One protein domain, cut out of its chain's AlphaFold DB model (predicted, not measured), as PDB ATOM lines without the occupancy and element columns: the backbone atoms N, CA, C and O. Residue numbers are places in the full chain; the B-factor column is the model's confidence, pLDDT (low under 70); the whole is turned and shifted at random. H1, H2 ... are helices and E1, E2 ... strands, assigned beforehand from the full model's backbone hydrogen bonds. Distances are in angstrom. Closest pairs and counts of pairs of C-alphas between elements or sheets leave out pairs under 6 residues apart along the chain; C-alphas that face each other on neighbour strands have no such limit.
ATOM      1  N   ILE A  14      49.007  24.507   7.094       98.31
ATOM      2  CA  ILE A  14      47.573  24.789   7.167       98.31
ATOM      3  C   ILE A  14      47.012  24.193   8.455       98.31
ATOM      4  O   ILE A  14      47.165  23.000   8.706       98.31
ATOM      5  N   THR A  15      46.309  25.013   9.234       98.19
ATOM      6  CA  THR A  15      45.589  24.578  10.434       98.19
ATOM      7  C   THR A  15      44.121  24.959  10.312       98.19
ATOM      8  O   THR A  15      43.796  26.138  10.187       98.19
ATOM      9  N   LEU A  16      43.236  23.967  10.372       97.56
ATOM     10  CA  LEU A  16      41.787  24.146  10.393       97.56
ATOM     11  C   LEU A  16      41.239  23.643  11.727       97.56
ATOM     12  O   LEU A  16      41.340  22.456  12.026       97.56
ATOM     13  N   ILE A  17      40.642  24.541  12.511       96.38
ATOM     14  CA  ILE A  17      39.943  24.202  13.754       96.38
ATOM     15  C   ILE A  17      38.464  24.511  13.550       96.38
ATOM     16  O   ILE A  17      38.058  25.666  13.458       96.38
ATOM     17  N   VAL A  18      37.665  23.455  13.460       96.44
ATOM     18  CA  VAL A  18      36.233  23.494  13.187       96.44
ATOM     19  C   VAL A  18      35.501  22.910  14.396       96.44
ATOM     20  O   VAL A  18      35.823  21.835  14.913       96.44
ATOM     21  N   SER A  19      34.514  23.635  14.915       92.88
ATOM     22  CA  SER A  19      33.689  23.142  16.026       92.88
ATOM     23  C   SER A  19      32.776  22.002  15.558       92.88
ATOM     24  O   SER A  19      32.694  20.955  16.208       92.88
ATOM     25  N   GLY A  20      32.146  22.209  14.404       93.12
ATOM     26  CA  GLY A  20      31.245  21.293  13.721       93.12
ATOM     27  C   GLY A  20      31.925  20.403  12.678       93.12
ATOM     28  O   GLY A  20      33.104  20.045  12.780       93.12
ATOM     29  N   GLN A  21      31.134  20.064  11.671       95.19
ATOM     30  CA  GLN A  21      31.518  19.238  10.539       95.19
ATOM     31  C   GLN A  21      32.311  20.049   9.508       95.19
ATOM     32  O   GLN A  21      31.970  21.194   9.206       95.19
ATOM     33  N   LEU A  22      33.364  19.446   8.959       97.38
ATOM     34  CA  LEU A  22      34.137  19.979   7.841       97.38
ATOM     35  C   LEU A  22      33.866  19.146   6.583       97.38
ATOM     36  O   LEU A  22      34.109  17.941   6.579       97.38
ATOM     37  N   PHE A  23      33.437  19.801   5.504       97.81
ATOM     38  CA  PHE A  23      33.345  19.194   4.175       97.81
ATOM     39  C   PHE A  23      34.567  19.547   3.332       97.81
ATOM     40  O   PHE A  23      34.899  20.722   3.166       97.81
ATOM     41  N   VAL A  24      35.211  18.533   2.761       97.75
ATOM     42  CA  VAL A  24      36.296  18.691   1.791       97.75
ATOM     43  C   VAL A  24      35.900  17.985   0.500       97.75
ATOM     44  O   VAL A  24      36.238  16.828   0.289       97.75
ATOM     45  N   ASP A  25      35.193  18.692  -0.379       98.00
ATOM     46  CA  ASP A  25      34.873  18.205  -1.734       98.00
ATOM     47  C   ASP A  25      35.839  18.735  -2.802       98.00
ATOM     48  O   ASP A  25      35.920  18.205  -3.906       98.00
ATOM     49  N   GLY A  26      36.598  19.779  -2.460       97.75
ATOM     50  CA  GLY A  26      37.633  20.363  -3.306       97.75
ATOM     51  C   GLY A  26      39.033  19.868  -2.946       97.75
ATOM     52  O   GLY A  26      39.279  18.676  -2.773       97.75
ATOM     53  N   ARG A  27      39.978  20.806  -2.827       97.69
ATOM     54  CA  ARG A  27      41.380  20.513  -2.516       97.69
ATOM     55  C   ARG A  27      41.875  21.338  -1.330       97.69
ATOM     56  O   ARG A  27      41.911  22.561  -1.403       97.69
ATOM     57  N   LEU A  28      42.341  20.653  -0.291       97.88
ATOM     58  CA  LEU A  28      43.110  21.207   0.820       97.88
ATOM     59  C   LEU A  28      44.576  20.809   0.624       97.88
ATOM     60  O   LEU A  28      44.906  19.630   0.736       97.88
ATOM     61  N   SER A  29      45.455  21.752   0.270       97.62
ATOM     62  CA  SER A  29      46.820  21.401  -0.139       97.62
ATOM     63  C   SER A  29      47.904  22.280   0.464       97.62
ATOM     64  O   SER A  29      47.885  23.494   0.306       97.62
ATOM     65  N   ALA A  30      48.880  21.613   1.073       98.00
ATOM     66  CA  ALA A  30      50.160  22.142   1.521       98.00
ATOM     67  C   ALA A  30      51.284  21.456   0.724       98.00
ATOM     68  O   ALA A  30      52.217  20.887   1.287       98.00
ATOM     69  N   ASN A  31      51.136  21.379  -0.600       97.38
ATOM     70  CA  ASN A  31      52.120  20.730  -1.464       97.38
ATOM     71  C   ASN A  31      53.339  21.624  -1.680       97.38
ATOM     72  O   ASN A  31      53.191  22.828  -1.882       97.38
ATOM     73  N   GLY A  32      54.522  21.016  -1.734       94.19
ATOM     74  CA  GLY A  32      55.719  21.685  -2.224       94.19
ATOM     75  C   GLY A  32      55.550  22.139  -3.678       94.19
ATOM     76  O   GLY A  32      54.925  21.455  -4.494       94.19
ATOM     77  N   GLY A  33      56.096  23.305  -4.018       90.19
ATOM     78  CA  GLY A  33      56.130  23.790  -5.392       90.19
ATOM     79  C   GLY A  33      56.986  22.912  -6.311       90.19
ATOM     80  O   GLY A  33      57.977  22.306  -5.894       90.19
ATOM     81  N   ILE A  34      56.621  22.890  -7.591       87.06
ATOM     82  CA  ILE A  34      57.322  22.131  -8.631       87.06
ATOM     83  C   ILE A  34      58.490  22.952  -9.181       87.06
ATOM     84  O   ILE A  34      58.320  24.089  -9.629       87.06
ATOM     85  N   SER A  35      59.667  22.336  -9.217       80.56
ATOM     86  CA  SER A  35      60.889  22.902  -9.781       80.56
ATOM     87  C   SER A  35      60.976  22.635 -11.283       80.56
ATOM     88  O   SER A  35      60.970  21.489 -11.734       80.56
ATOM     89  N   LYS A  36      61.082  23.703 -12.083       75.44
ATOM     90  CA  LYS A  36      61.210  23.623 -13.555       75.44
ATOM     91  C   LYS A  36      62.628  23.882 -14.075       75.44
ATOM     92  O   LYS A  36      62.877  23.741 -15.268       75.44
ATOM     93  N   ASN A  37      63.553  24.270 -13.198       68.81
ATOM     94  CA  ASN A  37      64.911  24.654 -13.580       68.81
ATOM     95  C   ASN A  37      65.865  23.441 -13.593       68.81
ATOM     96  O   ASN A  37      65.711  22.514 -12.804       68.81
ATOM     97  N   THR A  38      66.875  23.465 -14.464       59.69
ATOM     98  CA  THR A  38      67.879  22.406 -14.687       59.69
ATOM     99  C   THR A  38      68.895  22.248 -13.550       59.69
ATOM    100  O   THR A  38      69.796  21.422 -13.643       59.69
ATOM    101  N   VAL A  39      68.786  23.031 -12.479       62.72
ATOM    102  CA  VAL A  39      69.667  22.969 -11.296       62.72
ATOM    103  C   VAL A  39      68.894  22.978  -9.973       62.72
ATOM    104  O   VAL A  39      69.502  23.041  -8.910       62.72
ATOM    105  N   ALA A  40      67.559  22.916 -10.013       68.19
ATOM    106  CA  ALA A  40      66.725  22.975  -8.816       68.19
ATOM    107  C   ALA A  40      66.368  21.571  -8.297       68.19
ATOM    108  O   ALA A  40      66.103  20.663  -9.082       68.19
ATOM    109  N   SER A  41      66.321  21.417  -6.974       76.44
ATOM    110  CA  SER A  41      65.776  20.241  -6.290       76.44
ATOM    111  C   SER A  41      64.269  20.381  -6.073       76.44
ATOM    112  O   SER A  41      63.721  21.485  -6.137       76.44
ATOM    113  N   GLY A  42      63.588  19.274  -5.790       83.31
ATOM    114  CA  GLY A  42      62.202  19.306  -5.346       83.31
ATOM    115  C   GLY A  42      62.079  19.961  -3.970       83.31
ATOM    116  O   GLY A  42      63.036  20.012  -3.193       83.31
ATOM    117  N   SER A  43      60.902  20.498  -3.677       90.06
ATOM    118  CA  SER A  43      60.613  21.182  -2.412       90.06
ATOM    119  C   SER A  43      59.849  20.262  -1.456       90.06
ATOM    120  O   SER A  43      59.102  19.392  -1.887       90.06
ATOM    121  N   SER A  44      60.023  20.419  -0.145       93.25
ATOM    122  CA  SER A  44      59.285  19.591   0.818       93.25
ATOM    123  C   SER A  44      57.786  19.887   0.776       93.25
ATOM    124  O   SER A  44      57.374  21.050   0.689       93.25
ATOM    125  N   GLY A  45      56.982  18.838   0.945       96.94
ATOM    126  CA  GLY A  45      55.598  18.968   1.370       96.94
ATOM    127  C   GLY A  45      55.506  19.678   2.721       96.94
ATOM    128  O   GLY A  45      56.465  19.712   3.499       96.94
ATOM    129  N   GLY A  46      54.357  20.292   2.964       97.81
ATOM    130  CA  GLY A  46      54.057  21.071   4.156       97.81
ATOM    131  C   GLY A  46      53.368  20.265   5.251       97.81
ATOM    132  O   GLY A  46      53.394  19.034   5.265       97.81
ATOM    133  N   SER A  47      52.717  20.966   6.174       98.38
ATOM    134  CA  SER A  47      51.893  20.350   7.212       98.38
ATOM    135  C   SER A  47      50.429  20.754   7.098       98.38
ATOM    136  O   SER A  47      50.099  21.901   6.803       98.38
ATOM    137  N   ILE A  48      49.536  19.803   7.347       98.75
ATOM    138  CA  ILE A  48      48.099  20.040   7.466       98.75
ATOM    139  C   ILE A  48      47.642  19.474   8.806       98.75
ATOM    140  O   ILE A  48      47.788  18.281   9.064       98.75
ATOM    141  N   LEU A  49      47.059  20.327   9.643       98.50
ATOM    142  CA  LEU A  49      46.331  19.939  10.842       98.50
ATOM    143  C   LEU A  49      44.850  20.255  10.644       98.50
ATOM    144  O   LEU A  49      44.474  21.410  10.449       98.50
ATOM    145  N   VAL A  50      44.005  19.237  10.745       98.31
ATOM    146  CA  VAL A  50      42.551  19.395  10.775       98.31
ATOM    147  C   VAL A  50      42.037  18.919  12.124       98.31
ATOM    148  O   VAL A  50      42.295  17.785  12.511       98.31
ATOM    149  N   ALA A  51      41.285  19.764  12.824       97.75
ATOM    150  CA  ALA A  51      40.552  19.419  14.033       97.75
ATOM    151  C   ALA A  51      39.066  19.737  13.829       97.75
ATOM    152  O   ALA A  51      38.708  20.906  13.722       97.75
ATOM    153  N   ALA A  52      38.199  18.729  13.776       97.19
ATOM    154  CA  ALA A  52      36.759  18.902  13.534       97.19
ATOM    155  C   ALA A  52      35.930  17.921  14.375       97.19
ATOM    156  O   ALA A  52      36.485  16.982  14.931       97.19
ATOM    157  N   SER A  53      34.614  18.097  14.515       95.31
ATOM    158  CA  SER A  53      33.800  17.010  15.104       95.31
ATOM    159  C   SER A  53      33.615  15.871  14.106       95.31
ATOM    160  O   SER A  53      33.786  14.710  14.469       95.31
ATOM    161  N   GLU A  54      33.384  16.207  12.841       95.19
ATOM    162  CA  GLU A  54      33.280  15.261  11.734       95.19
ATOM    163  C   GLU A  54      33.998  15.798  10.498       95.19
ATOM    164  O   GLU A  54      34.091  17.012  10.304       95.19
ATOM    165  N   ILE A  55      34.480  14.892   9.649       96.75
ATOM    166  CA  ILE A  55      35.075  15.228   8.354       96.75
ATOM    167  C   ILE A  55      34.414  14.373   7.296       96.75
ATOM    168  O   ILE A  55      34.341  13.152   7.441       96.75
ATOM    169  N   GLN A  56      33.936  15.042   6.255       97.44
ATOM    170  CA  GLN A  56      33.218  14.427   5.155       97.44
ATOM    171  C   GLN A  56      33.660  14.981   3.804       97.44
ATOM    172  O   GLN A  56      34.359  15.992   3.721       97.44
ATOM    173  N   GLY A  57      33.236  14.303   2.744       97.25
ATOM    174  CA  GLY A  57      33.456  14.716   1.364       97.25
ATOM    175  C   GLY A  57      34.294  13.722   0.571       97.25
ATOM    176  O   GLY A  57      34.677  12.664   1.072       97.25
ATOM    177  N   ARG A  58      34.537  14.075  -0.693       98.06
ATOM    178  CA  ARG A  58      35.235  13.235  -1.691       98.06
ATOM    179  C   ARG A  58      36.444  13.915  -2.334       98.06
ATOM    180  O   ARG A  58      36.932  13.495  -3.379       98.06
ATOM    181  N   GLY A  59      36.887  15.015  -1.740       98.19
ATOM    182  CA  GLY A  59      37.973  15.838  -2.243       98.19
ATOM    183  C   GLY A  59      39.358  15.269  -1.942       98.19
ATOM    184  O   GLY A  59      39.549  14.079  -1.687       98.19
ATOM    185  N   ILE A  60      40.356  16.151  -1.969       98.56
ATOM    186  CA  ILE A  60      41.761  15.793  -1.769       98.56
ATOM    187  C   ILE A  60      42.353  16.605  -0.621       98.56
ATOM    188  O   ILE A  60      42.303  17.835  -0.637       98.56
ATOM    189  N   ILE A  61      42.995  15.919   0.322       98.50
ATOM    190  CA  ILE A  61      43.854  16.514   1.347       98.50
ATOM    191  C   ILE A  61      45.289  16.081   1.049       98.50
ATOM    192  O   ILE A  61      45.601  14.894   1.094       98.50
ATOM    193  N   ALA A  62      46.168  17.022   0.704       98.44
ATOM    194  CA  ALA A  62      47.504  16.676   0.228       98.44
ATOM    195  C   ALA A  62      48.606  17.581   0.777       98.44
ATOM    196  O   ALA A  62      48.520  18.804   0.695       98.44
ATOM    197  N   SER A  63      49.687  16.973   1.251       98.25
ATOM    198  CA  SER A  63      50.940  17.665   1.563       98.25
ATOM    199  C   SER A  63      52.097  16.948   0.875       98.25
ATOM    200  O   SER A  63      53.018  16.454   1.521       98.25
ATOM    201  N   ALA A  64      51.999  16.801  -0.441       97.25
ATOM    202  CA  ALA A  64      53.002  16.107  -1.236       97.25
ATOM    203  C   ALA A  64      54.281  16.944  -1.391       97.25
ATOM    204  O   ALA A  64      54.230  18.179  -1.380       97.25
ATOM    205  N   GLY A  65      55.410  16.263  -1.565       95.19
ATOM    206  CA  GLY A  65      56.651  16.882  -2.016       95.19
ATOM    207  C   GLY A  65      56.528  17.433  -3.437       95.19
ATOM    208  O   GLY A  65      55.706  16.981  -4.230       95.19
ATOM    209  N   GLY A  66      57.329  18.443  -3.750       92.25
ATOM    210  CA  GLY A  66      57.398  19.054  -5.066       92.25
ATOM    211  C   GLY A  66      58.253  18.240  -6.032       92.25
ATOM    212  O   GLY A  66      59.363  17.819  -5.691       92.25
ATOM    213  N   ASP A  67      57.751  18.070  -7.250       89.50
ATOM    214  CA  ASP A  67      58.465  17.399  -8.336       89.50
ATOM    215  C   ASP A  67      59.577  18.271  -8.930       89.50
ATOM    216  O   ASP A  67      59.545  19.506  -8.864       89.50
ATOM    217  N   VAL A  68      60.529  17.624  -9.601       85.88
ATOM    218  CA  VAL A  68      61.473  18.271 -10.512       85.88
ATOM    219  C   VAL A  68      61.176  17.847 -11.942       85.88
ATOM    220  O   VAL A  68      61.219  16.672 -12.288       85.88
ATOM    221  N   THR A  69      60.931  18.833 -12.800       80.06
ATOM    222  CA  THR A  69      60.665  18.630 -14.236       80.06
ATOM    223  C   THR A  69      61.829  19.076 -15.130       80.06
ATOM    224  O   THR A  69      61.823  18.824 -16.335       80.06
ATOM    225  N   GLY A  70      62.843  19.732 -14.554       72.31
ATOM    226  CA  GLY A  70      64.056  20.162 -15.253       72.31
ATOM    227  C   GLY A  70      64.998  19.000 -15.579       72.31
ATOM    228  O   GLY A  70      65.057  18.018 -14.845       72.31
ATOM    229  N   LYS A  71      65.771  19.123 -16.670       69.88
ATOM    230  CA  LYS A  71      66.602  18.038 -17.224       69.88
ATOM    231  C   LYS A  71      67.939  17.780 -16.512       69.88
ATOM    232  O   LYS A  71      68.977  17.684 -17.162       69.88
ATOM    233  N   SER A  72      67.926  17.711 -15.184       73.44
ATOM    234  CA  SER A  72      69.141  17.558 -14.379       73.44
ATOM    235  C   SER A  72      69.296  16.142 -13.823       73.44
ATOM    236  O   SER A  72      68.539  15.786 -12.925       73.44
ATOM    237  N   PRO A  73      70.261  15.324 -14.288       69.81
ATOM    238  CA  PRO A  73      70.426  13.923 -13.861       69.81
ATOM    239  C   PRO A  73      70.623  13.733 -12.351       69.81
ATOM    240  O   PRO A  73      70.459  12.623 -11.857       69.81
ATOM    241  N   THR A  74      70.937  14.798 -11.615       74.69
ATOM    242  CA  THR A  74      71.169  14.780 -10.168       74.69
ATOM    243  C   THR A  74      70.021  15.367  -9.342       74.69
ATOM    244  O   THR A  74      70.097  15.357  -8.115       74.69
ATOM    245  N   ALA A  75      68.957  15.884  -9.963       79.62
ATOM    246  CA  ALA A  75      67.878  16.527  -9.222       79.62
ATOM    247  C   ALA A  75      66.849  15.515  -8.696       79.62
ATOM    248  O   ALA A  75      66.087  14.915  -9.462       79.62
ATOM    249  N   GLY A  76      66.810  15.357  -7.372       83.88
ATOM    250  CA  GLY A  76      65.777  14.605  -6.659       83.88
ATOM    251  C   GLY A  76      64.525  15.442  -6.393       83.88
ATOM    252  O   GLY A  76      64.609  16.662  -6.234       83.88
ATOM    253  N   GLY A  77      63.368  14.779  -6.337       88.94
ATOM    254  CA  GLY A  77      62.121  15.379  -5.860       88.94
ATOM    255  C   GLY A  77      62.148  15.653  -4.353       88.94
ATOM    256  O   GLY A  77      63.085  15.267  -3.652       88.94
ATOM    257  N   GLY A  78      61.142  16.365  -3.854       91.81
ATOM    258  CA  GLY A  78      61.063  16.732  -2.443       91.81
ATOM    259  C   GLY A  78      60.386  15.669  -1.580       91.81
ATOM    260  O   GLY A  78      59.558  14.906  -2.063       91.81
ATOM    261  N   GLY A  79      60.709  15.627  -0.288       94.31
ATOM    262  CA  GLY A  79      60.036  14.730   0.657       94.31
ATOM    263  C   GLY A  79      58.564  15.085   0.862       94.31
ATOM    264  O   GLY A  79      58.169  16.248   0.744       94.31
ATOM    265  N   GLY A  80      57.759  14.077   1.183       97.38
ATOM    266  CA  GLY A  80      56.376  14.261   1.592       97.38
ATOM    267  C   GLY A  80      56.223  14.990   2.931       97.38
ATOM    268  O   GLY A  80      57.141  15.053   3.747       97.38
ATOM    269  N   GLY A  81      55.041  15.556   3.153       98.06
ATOM    270  CA  GLY A  81      54.701  16.359   4.327       98.06
ATOM    271  C   GLY A  81      54.010  15.588   5.459       98.06
ATOM    272  O   GLY A  81      54.057  14.364   5.539       98.06
ATOM    273  N   LYS A  82      53.338  16.308   6.358       98.38
ATOM    274  CA  LYS A  82      52.593  15.711   7.477       98.38
ATOM    275  C   LYS A  82      51.127  16.102   7.413       98.38
ATOM    276  O   LYS A  82      50.815  17.288   7.386       98.38
ATOM    277  N   ILE A  83      50.234  15.127   7.504       98.69
ATOM    278  CA  ILE A  83      48.803  15.368   7.678       98.69
ATOM    279  C   ILE A  83      48.378  14.758   9.007       98.69
ATOM    280  O   ILE A  83      48.567  13.567   9.247       98.69
ATOM    281  N   THR A  84      47.791  15.569   9.878       98.19
ATOM    282  CA  THR A  84      47.142  15.105  11.102       98.19
ATOM    283  C   THR A  84      45.683  15.506  11.069       98.19
ATOM    284  O   THR A  84      45.350  16.678  10.886       98.19
ATOM    285  N   VAL A  85      44.812  14.529  11.280       98.06
ATOM    286  CA  VAL A  85      43.377  14.750  11.375       98.06
ATOM    287  C   VAL A  85      42.897  14.283  12.734       98.06
ATOM    288  O   VAL A  85      42.936  13.096  13.033       98.06
ATOM    289  N   LEU A  86      42.441  15.219  13.552       97.56
ATOM    290  CA  LEU A  86      41.841  14.984  14.853       97.56
ATOM    291  C   LEU A  86      40.327  15.171  14.740       97.56
ATOM    292  O   LEU A  86      39.863  16.260  14.400       97.56
ATOM    293  N   TYR A  87      39.546  14.139  15.038       95.88
ATOM    294  CA  TYR A  87      38.092  14.217  14.920       95.88
ATOM    295  C   TYR A  87      37.336  13.636  16.114       95.88
ATOM    296  O   TYR A  87      37.900  12.925  16.948       95.88
ATOM    297  N   GLY A  88      36.041  13.944  16.188       92.44
ATOM    298  CA  GLY A  88      35.149  13.508  17.257       92.44
ATOM    299  C   GLY A  88      35.138  14.437  18.470       92.44
ATOM    300  O   GLY A  88      35.964  15.343  18.612       92.44
ATOM    301  N   GLU A  89      34.173  14.189  19.356       92.81
ATOM    302  CA  GLU A  89      33.960  14.902  20.620       92.81
ATOM    303  C   GLU A  89      33.760  16.423  20.484       92.81
ATOM    304  O   GLU A  89      33.436  16.953  19.421       92.81
ATOM    305  N   THR A  90      33.870  17.149  21.595       90.75
ATOM    306  CA  THR A  90      33.755  18.608  21.642       90.75
ATOM    307  C   THR A  90      35.087  19.285  21.323       90.75
ATOM    308  O   THR A  90      36.159  18.702  21.514       90.75
ATOM    309  N   ALA A  91      35.026  20.556  20.912       91.38
ATOM    310  CA  ALA A  91      36.216  21.387  20.718       91.38
ATOM    311  C   ALA A  91      37.122  21.384  21.964       91.38
ATOM    312  O   ALA A  91      38.314  21.138  21.851       91.38
ATOM    313  N   LEU A  92      36.540  21.481  23.166       91.88
ATOM    314  CA  LEU A  92      37.293  21.481  24.426       91.88
ATOM    315  C   LEU A  92      38.132  20.216  24.657       91.88
ATOM    316  O   LEU A  92      39.221  20.290  25.223       91.88
ATOM    317  N   LYS A  93      37.631  19.033  24.281       93.06
ATOM    318  CA  LYS A  93      38.431  17.805  24.388       93.06
ATOM    319  C   LYS A  93      39.492  17.740  23.294       93.06
ATOM    320  O   LYS A  93      40.612  17.332  23.590       93.06
ATOM    321  N   ARG A  94      39.165  18.173  22.071       94.75
ATOM    322  CA  ARG A  94      40.145  18.277  20.980       94.75
ATOM    323  C   ARG A  94      41.300  19.202  21.361       94.75
ATOM    324  O   ARG A  94      42.446  18.799  21.204       94.75
ATOM    325  N   ASP A  95      41.024  20.352  21.967       95.19
ATOM    326  CA  ASP A  95      42.050  21.300  22.418       95.19
ATOM    327  C   ASP A  95      43.015  20.670  23.433       95.19
ATOM    328  O   ASP A  95      44.217  20.916  23.386       95.19
ATOM    329  N   LYS A  96      42.525  19.783  24.314       95.00
ATOM    330  CA  LYS A  96      43.386  19.025  25.241       95.00
ATOM    331  C   LYS A  96      44.302  18.045  24.510       95.00
ATOM    332  O   LYS A  96      45.468  17.930  24.876       95.00
ATOM    333  N   VAL A  97      43.793  17.354  23.490       96.00
ATOM    334  CA  VAL A  97      44.613  16.452  22.664       96.00
ATOM    335  C   VAL A  97      45.663  17.252  21.893       96.00
ATOM    336  O   VAL A  97      46.832  16.873  21.901       96.00
ATOM    337  N   LEU A  98      45.283  18.391  21.303       94.56
ATOM    338  CA  LEU A  98      46.207  19.307  20.623       94.56
ATOM    339  C   LEU A  98      47.268  19.883  21.572       94.56
ATOM    340  O   LEU A  98      48.403  20.095  21.158       94.56
ATOM    341  N   ALA A  99      46.930  20.072  22.848       95.56
ATOM    342  CA  ALA A  99      47.869  20.448  23.904       95.56
ATOM    343  C   ALA A  99      48.756  19.282  24.403       95.56
ATOM    344  O   ALA A  99      49.518  19.461  25.350       95.56
ATOM    345  N   GLY A 100      48.673  18.094  23.789       95.00
ATOM    346  CA  GLY A 100      49.547  16.947  24.062       95.00
ATOM    347  C   GLY A 100      48.945  15.855  24.950       95.00
ATOM    348  O   GLY A 100      49.631  14.891  25.284       95.00
ATOM    349  N   ARG A 101      47.667  15.956  25.326       94.56
ATOM    350  CA  ARG A 101      46.985  14.971  26.182       94.56
ATOM    351  C   ARG A 101      46.445  13.799  25.349       94.56
ATOM    352  O   ARG A 101      45.238  13.647  25.156       94.56
ATOM    353  N   LEU A 102      47.378  13.034  24.773       92.62
ATOM    354  CA  LEU A 102      47.120  11.997  23.763       92.62
ATOM    355  C   LEU A 102      46.380  10.763  24.302       92.62
ATOM    356  O   LEU A 102      45.793  10.033  23.519       92.62
ATOM    357  N   ASP A 103      46.324  10.564  25.618       94.38
ATOM    358  CA  ASP A 103      45.507   9.536  26.281       94.38
ATOM    359  C   ASP A 103      43.996   9.701  26.031       94.38
ATOM    360  O   ASP A 103      43.227   8.758  26.206       94.38
ATOM    361  N   LEU A 104      43.557  10.888  25.594       94.31
ATOM    362  CA  LEU A 104      42.177  11.137  25.167       94.31
ATOM    363  C   LEU A 104      41.917  10.812  23.698       94.31
ATOM    364  O   LEU A 104      40.797  11.024  23.238       94.31
ATOM    365  N   ALA A 105      42.909  10.346  22.949       94.81
ATOM    366  CA  ALA A 105      42.751  10.008  21.549       94.81
ATOM    367  C   ALA A 105      43.286   8.609  21.264       94.81
ATOM    368  O   ALA A 105      44.182   8.102  21.931       94.81
ATOM    369  N   ARG A 106      42.731   7.991  20.230       95.44
ATOM    370  CA  ARG A 106      43.294   6.784  19.631       95.44
ATOM    371  C   ARG A 106      43.617   7.042  18.176       95.44
ATOM    372  O   ARG A 106      42.870   7.748  17.496       95.44
ATOM    373  N   GLU A 107      44.689   6.432  17.701       96.62
ATOM    374  CA  GLU A 107      44.956   6.371  16.273       96.62
ATOM    375  C   GLU A 107      43.952   5.439  15.588       96.62
ATOM    376  O   GLU A 107      43.541   4.416  16.145       96.62
ATOM    377  N   VAL A 108      43.517   5.823  14.392       95.62
ATOM    378  CA  VAL A 108      42.653   5.018  13.528       95.62
ATOM    379  C   VAL A 108      43.261   4.934  12.133       95.62
ATOM    380  O   VAL A 108      43.988   5.822  11.704       95.62
ATOM    381  N   ASN A 109      42.929   3.878  11.394       92.75
ATOM    382  CA  ASN A 109      43.532   3.630  10.080       92.75
ATOM    383  C   ASN A 109      42.872   4.424   8.940       92.75
ATOM    384  O   ASN A 109      43.411   4.494   7.840       92.75
ATOM    385  N   SER A 110      41.690   4.999   9.175       90.00
ATOM    386  CA  SER A 110      40.914   5.709   8.157       90.00
ATOM    387  C   SER A 110      39.895   6.670   8.773       90.00
ATOM    388  O   SER A 110      39.572   6.599   9.962       90.00
ATOM    389  N   LEU A 111      39.383   7.579   7.943       91.31
ATOM    390  CA  LEU A 111      38.343   8.540   8.298       91.31
ATOM    391  C   LEU A 111      36.995   8.037   7.771       91.31
ATOM    392  O   LEU A 111      36.712   8.168   6.588       91.31
ATOM    393  N   ALA A 112      36.151   7.484   8.643       85.75
ATOM    394  CA  ALA A 112      34.900   6.831   8.234       85.75
ATOM    395  C   ALA A 112      33.928   7.731   7.437       85.75
ATOM    396  O   ALA A 112      33.136   7.219   6.654       85.75
ATOM    397  N   GLY A 113      33.972   9.052   7.641       90.06
ATOM    398  CA  GLY A 113      33.117  10.011   6.934       90.06
ATOM    399  C   GLY A 113      33.705  10.566   5.633       90.06
ATOM    400  O   GLY A 113      32.975  11.198   4.872       90.06
ATOM    401  N   PHE A 114      34.996  10.349   5.366       97.00
ATOM    402  CA  PHE A 114      35.709  10.946   4.238       97.00
ATOM    403  C   PHE A 114      36.055   9.883   3.197       97.00
ATOM    404  O   PHE A 114      36.885   9.011   3.434       97.00
ATOM    405  N   ASP A 115      35.435  10.003   2.028       96.44
ATOM    406  CA  ASP A 115      35.574   9.104   0.876       96.44
ATOM    407  C   ASP A 115      36.467   9.744  -0.207       96.44
ATOM    408  O   ASP A 115      36.267   9.593  -1.410       96.44
ATOM    409  N   GLY A 116      37.414  10.574   0.230       96.44
ATOM    410  CA  GLY A 116      38.369  11.264  -0.625       96.44
ATOM    411  C   GLY A 116      39.784  10.702  -0.504       96.44
ATOM    412  O   GLY A 116      40.035   9.676   0.124       96.44
ATOM    413  N   VAL A 117      40.744  11.418  -1.087       97.56
ATOM    414  CA  VAL A 117      42.159  11.022  -1.071       97.56
ATOM    415  C   VAL A 117      42.929  11.854  -0.055       97.56
ATOM    416  O   VAL A 117      42.930  13.085  -0.120       97.56
ATOM    417  N   VAL A 118      43.648  11.183   0.843       98.12
ATOM    418  CA  VAL A 118      44.646  11.808   1.717       98.12
ATOM    419  C   VAL A 118      46.026  11.339   1.278       98.12
ATOM    420  O   VAL A 118      46.266  10.137   1.190       98.12
ATOM    421  N   SER A 119      46.925  12.268   0.954       97.62
ATOM    422  CA  SER A 119      48.234  11.919   0.393       97.62
ATOM    423  C   SER A 119      49.364  12.807   0.898       97.62
ATOM    424  O   SER A 119      49.278  14.034   0.936       97.62
ATOM    425  N   THR A 120      50.474  12.160   1.217       97.69
ATOM    426  CA  THR A 120      51.746  12.773   1.596       97.69
ATOM    427  C   THR A 120      52.866  12.285   0.687       97.69
ATOM    428  O   THR A 120      54.003  12.195   1.132       97.69
ATOM    429  N   ALA A 121      52.561  11.936  -0.566       96.94
ATOM    430  CA  ALA A 121      53.537  11.362  -1.488       96.94
ATOM    431  C   ALA A 121      54.788  12.241  -1.631       96.94
ATOM    432  O   ALA A 121      54.706  13.476  -1.621       96.94
ATOM    433  N   ALA A 122      55.948  11.612  -1.776       94.06
ATOM    434  CA  ALA A 122      57.148  12.320  -2.175       94.06
ATOM    435  C   ALA A 122      57.029  12.834  -3.615       94.06
ATOM    436  O   ALA A 122      56.342  12.251  -4.454       94.06
ATOM    437  N   GLY A 123      57.751  13.909  -3.905       90.50
ATOM    438  CA  GLY A 123      57.947  14.382  -5.264       90.50
ATOM    439  C   GLY A 123      58.914  13.486  -6.039       90.50
ATOM    440  O   GLY A 123      59.822  12.857  -5.483       90.50
ATOM    441  N   LEU A 124      58.760  13.486  -7.356       88.25
ATOM    442  CA  LEU A 124      59.614  12.774  -8.296       88.25
ATOM    443  C   LEU A 124      60.773  13.656  -8.771       88.25
ATOM    444  O   LEU A 124      60.631  14.861  -8.978       88.25
ATOM    445  N   GLY A 125      61.945  13.041  -8.931       82.06
ATOM    446  CA  GLY A 125      63.123  13.674  -9.526       82.06
ATOM    447  C   GLY A 125      63.241  13.406 -11.027       82.06
ATOM    448  O   GLY A 125      62.442  12.683 -11.622       82.06
ATOM    449  N   TYR A 126      64.305  13.928 -11.637       73.19
ATOM    450  CA  TYR A 126      64.577  13.757 -13.071       73.19
ATOM    451  C   TYR A 126      65.142  12.367 -13.444       73.19
ATOM    452  O   TYR A 126      65.357  12.067 -14.617       73.19
ATOM    453  N   THR A 127      65.331  11.461 -12.483       67.56
ATOM    454  CA  THR A 127      65.823  10.088 -12.700       67.56
ATOM    455  C   THR A 127      64.764   9.154 -13.315       67.56
ATOM    456  O   THR A 127      64.552   8.037 -12.852       67.56
ATOM    457  N   GLY A 128      64.067   9.601 -14.364       61.91
ATOM    458  CA  GLY A 128      63.103   8.784 -15.108       61.91
ATOM    459  C   GLY A 128      61.839   8.419 -14.323       61.91
ATOM    460  O   GLY A 128      61.248   7.378 -14.586       61.91
ATOM    461  N   GLY A 129      61.438   9.248 -13.353       61.81
ATOM    462  CA  GLY A 129      60.257   8.999 -12.520       61.81
ATOM    463  C   GLY A 129      60.505   8.086 -11.316       61.81
ATOM    464  O   GLY A 129      59.552   7.702 -10.646       61.81
ATOM    465  N   VAL A 130      61.764   7.749 -11.005       69.31
ATOM    466  CA  VAL A 130      62.096   7.016  -9.778       69.31
ATOM    467  C   VAL A 130      62.069   7.968  -8.586       69.31
ATOM    468  O   VAL A 130      62.826   8.940  -8.526       69.31
ATOM    469  N   GLN A 131      61.228   7.652  -7.608       72.50
ATOM    470  CA  GLN A 131      61.134   8.376  -6.346       72.50
ATOM    471  C   GLN A 131      62.470   8.331  -5.582       72.50
ATOM    472  O   GLN A 131      62.987   7.259  -5.281       72.50
ATOM    473  N   GLN A 132      63.039   9.507  -5.292       80.94
ATOM    474  CA  GLN A 132      64.314   9.656  -4.563       80.94
ATOM    475  C   GLN A 132      64.119  10.092  -3.105       80.94
ATOM    476  O   GLN A 132      65.023   9.945  -2.287       80.94
ATOM    477  N   ALA A 133      62.953  10.655  -2.788       86.69
ATOM    478  CA  ALA A 133      62.612  11.142  -1.461       86.69
ATOM    479  C   ALA A 133      61.541  10.256  -0.806       86.69
ATOM    480  O   ALA A 133      60.801   9.544  -1.483       86.69
ATOM    481  N   GLY A 134      61.474  10.285   0.524       93.44
ATOM    482  CA  GLY A 134      60.493   9.512   1.283       93.44
ATOM    483  C   GLY A 134      59.108  10.150   1.272       93.44
ATOM    484  O   GLY A 134      58.982  11.381   1.286       93.44
ATOM    485  N   ASP A 135      58.081   9.304   1.274       96.88
ATOM    486  CA  ASP A 135      56.717   9.736   1.559       96.88
ATOM    487  C   ASP A 135      56.629  10.307   2.975       96.88
ATOM    488  O   ASP A 135      57.408   9.984   3.874       96.88
ATOM    489  N   GLY A 136      55.661  11.189   3.157       97.19
ATOM    490  CA  GLY A 136      55.372  11.802   4.434       97.19
ATOM    491  C   GLY A 136      54.420  10.965   5.286       97.19
ATOM    492  O   GLY A 136      54.079   9.834   4.948       97.19
ATOM    493  N   VAL A 137      53.938  11.545   6.381       97.94
ATOM    494  CA  VAL A 137      53.163  10.821   7.400       97.94
ATOM    495  C   VAL A 137      51.729  11.327   7.468       97.94
ATOM    496  O   VAL A 137      51.496  12.532   7.586       97.94
ATOM    497  N   ILE A 138      50.778  10.395   7.484       98.31
ATOM    498  CA  ILE A 138      49.361  10.659   7.741       98.31
ATOM    499  C   ILE A 138      48.997  10.031   9.086       98.31
ATOM    500  O   ILE A 138      49.276   8.856   9.304       98.31
ATOM    501  N   VAL A 139      48.377  10.805   9.975       97.44
ATOM    502  CA  VAL A 139      47.870  10.326  11.268       97.44
ATOM    503  C   VAL A 139      46.414  10.733  11.415       97.44
ATOM    504  O   VAL A 139      46.078  11.917  11.314       97.44
ATOM    505  N   TYR A 140      45.557   9.764  11.717       97.69
ATOM    506  CA  TYR A 140      44.168  10.016  12.070       97.69
ATOM    507  C   TYR A 140      43.959   9.709  13.545       97.69
ATOM    508  O   TYR A 140      44.199   8.596  13.996       97.69
ATOM    509  N   LEU A 141      43.489  10.696  14.296       96.75
ATOM    510  CA  LEU A 141      43.205  10.592  15.716       96.75
ATOM    511  C   LEU A 141      41.707  10.768  15.943       96.75
ATOM    512  O   LEU A 141      41.135  11.807  15.617       96.75
ATOM    513  N   GLN A 142      41.078   9.768  16.548       96.00
ATOM    514  CA  GLN A 142      39.723   9.890  17.066       96.00
ATOM    515  C   GLN A 142      39.792  10.231  18.551       96.00
ATOM    516  O   GLN A 142      40.369   9.468  19.331       96.00
ATOM    517  N   VAL A 143      39.178  11.340  18.959       95.31
ATOM    518  CA  VAL A 143      39.011  11.644  20.382       95.31
ATOM    519  C   VAL A 143      38.042  10.640  20.993       95.31
ATOM    520  O   VAL A 143      36.963  10.381  20.458       95.31
ATOM    521  N   LEU A 144      38.439  10.064  22.122       90.88
ATOM    522  CA  LEU A 144      37.667   9.062  22.827       90.88
ATOM    523  C   LEU A 144      36.409   9.690  23.450       90.88
ATOM    524  O   LEU A 144      36.499  10.715  24.152       90.88
TER     525      LEU A 144
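This is residues 14 to 144 of the 154 residues of an uncharacterized protein of Lentisphaerae bacterium (UniProt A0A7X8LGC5). With little regular structure, the chain winds in stacked turns walled by sheets E1-E4-E7-E10-E8, E3-E6-E9 and E2-E5; three long links run side by side as an arm, and H1 covers the largest, mixed sheet. The printed part has 131 residues, mostly strand where named: ten strands, with one helix after E7. Only just compact, close to loose, it has a radius of gyration of the C-alphas of 16.6 A and spans 51 by 28 by 21 A.

E7, residues 82 to 87, and E10, residues 137 to 143, are parallel, with N 85 and O 139 2.9 A apart. H1, residues 91 to 98, is on their sheet, height 7.8 A, every O i to N i+4 pair within hydrogen-bond range.

E1 is residues 14 to 17, E4 47 to 52, E8 105 to 108; three-residue strands E2, E3, E5, E6 and E9 start at 21, 27, 54, 60 and 117. C-alpha 14 is at (47.573, 24.789, 7.167), C-alpha 143 at (39.011, 11.644, 20.382).

The printed part has no cut; confidence is low at, for instance, residues 37 to 40.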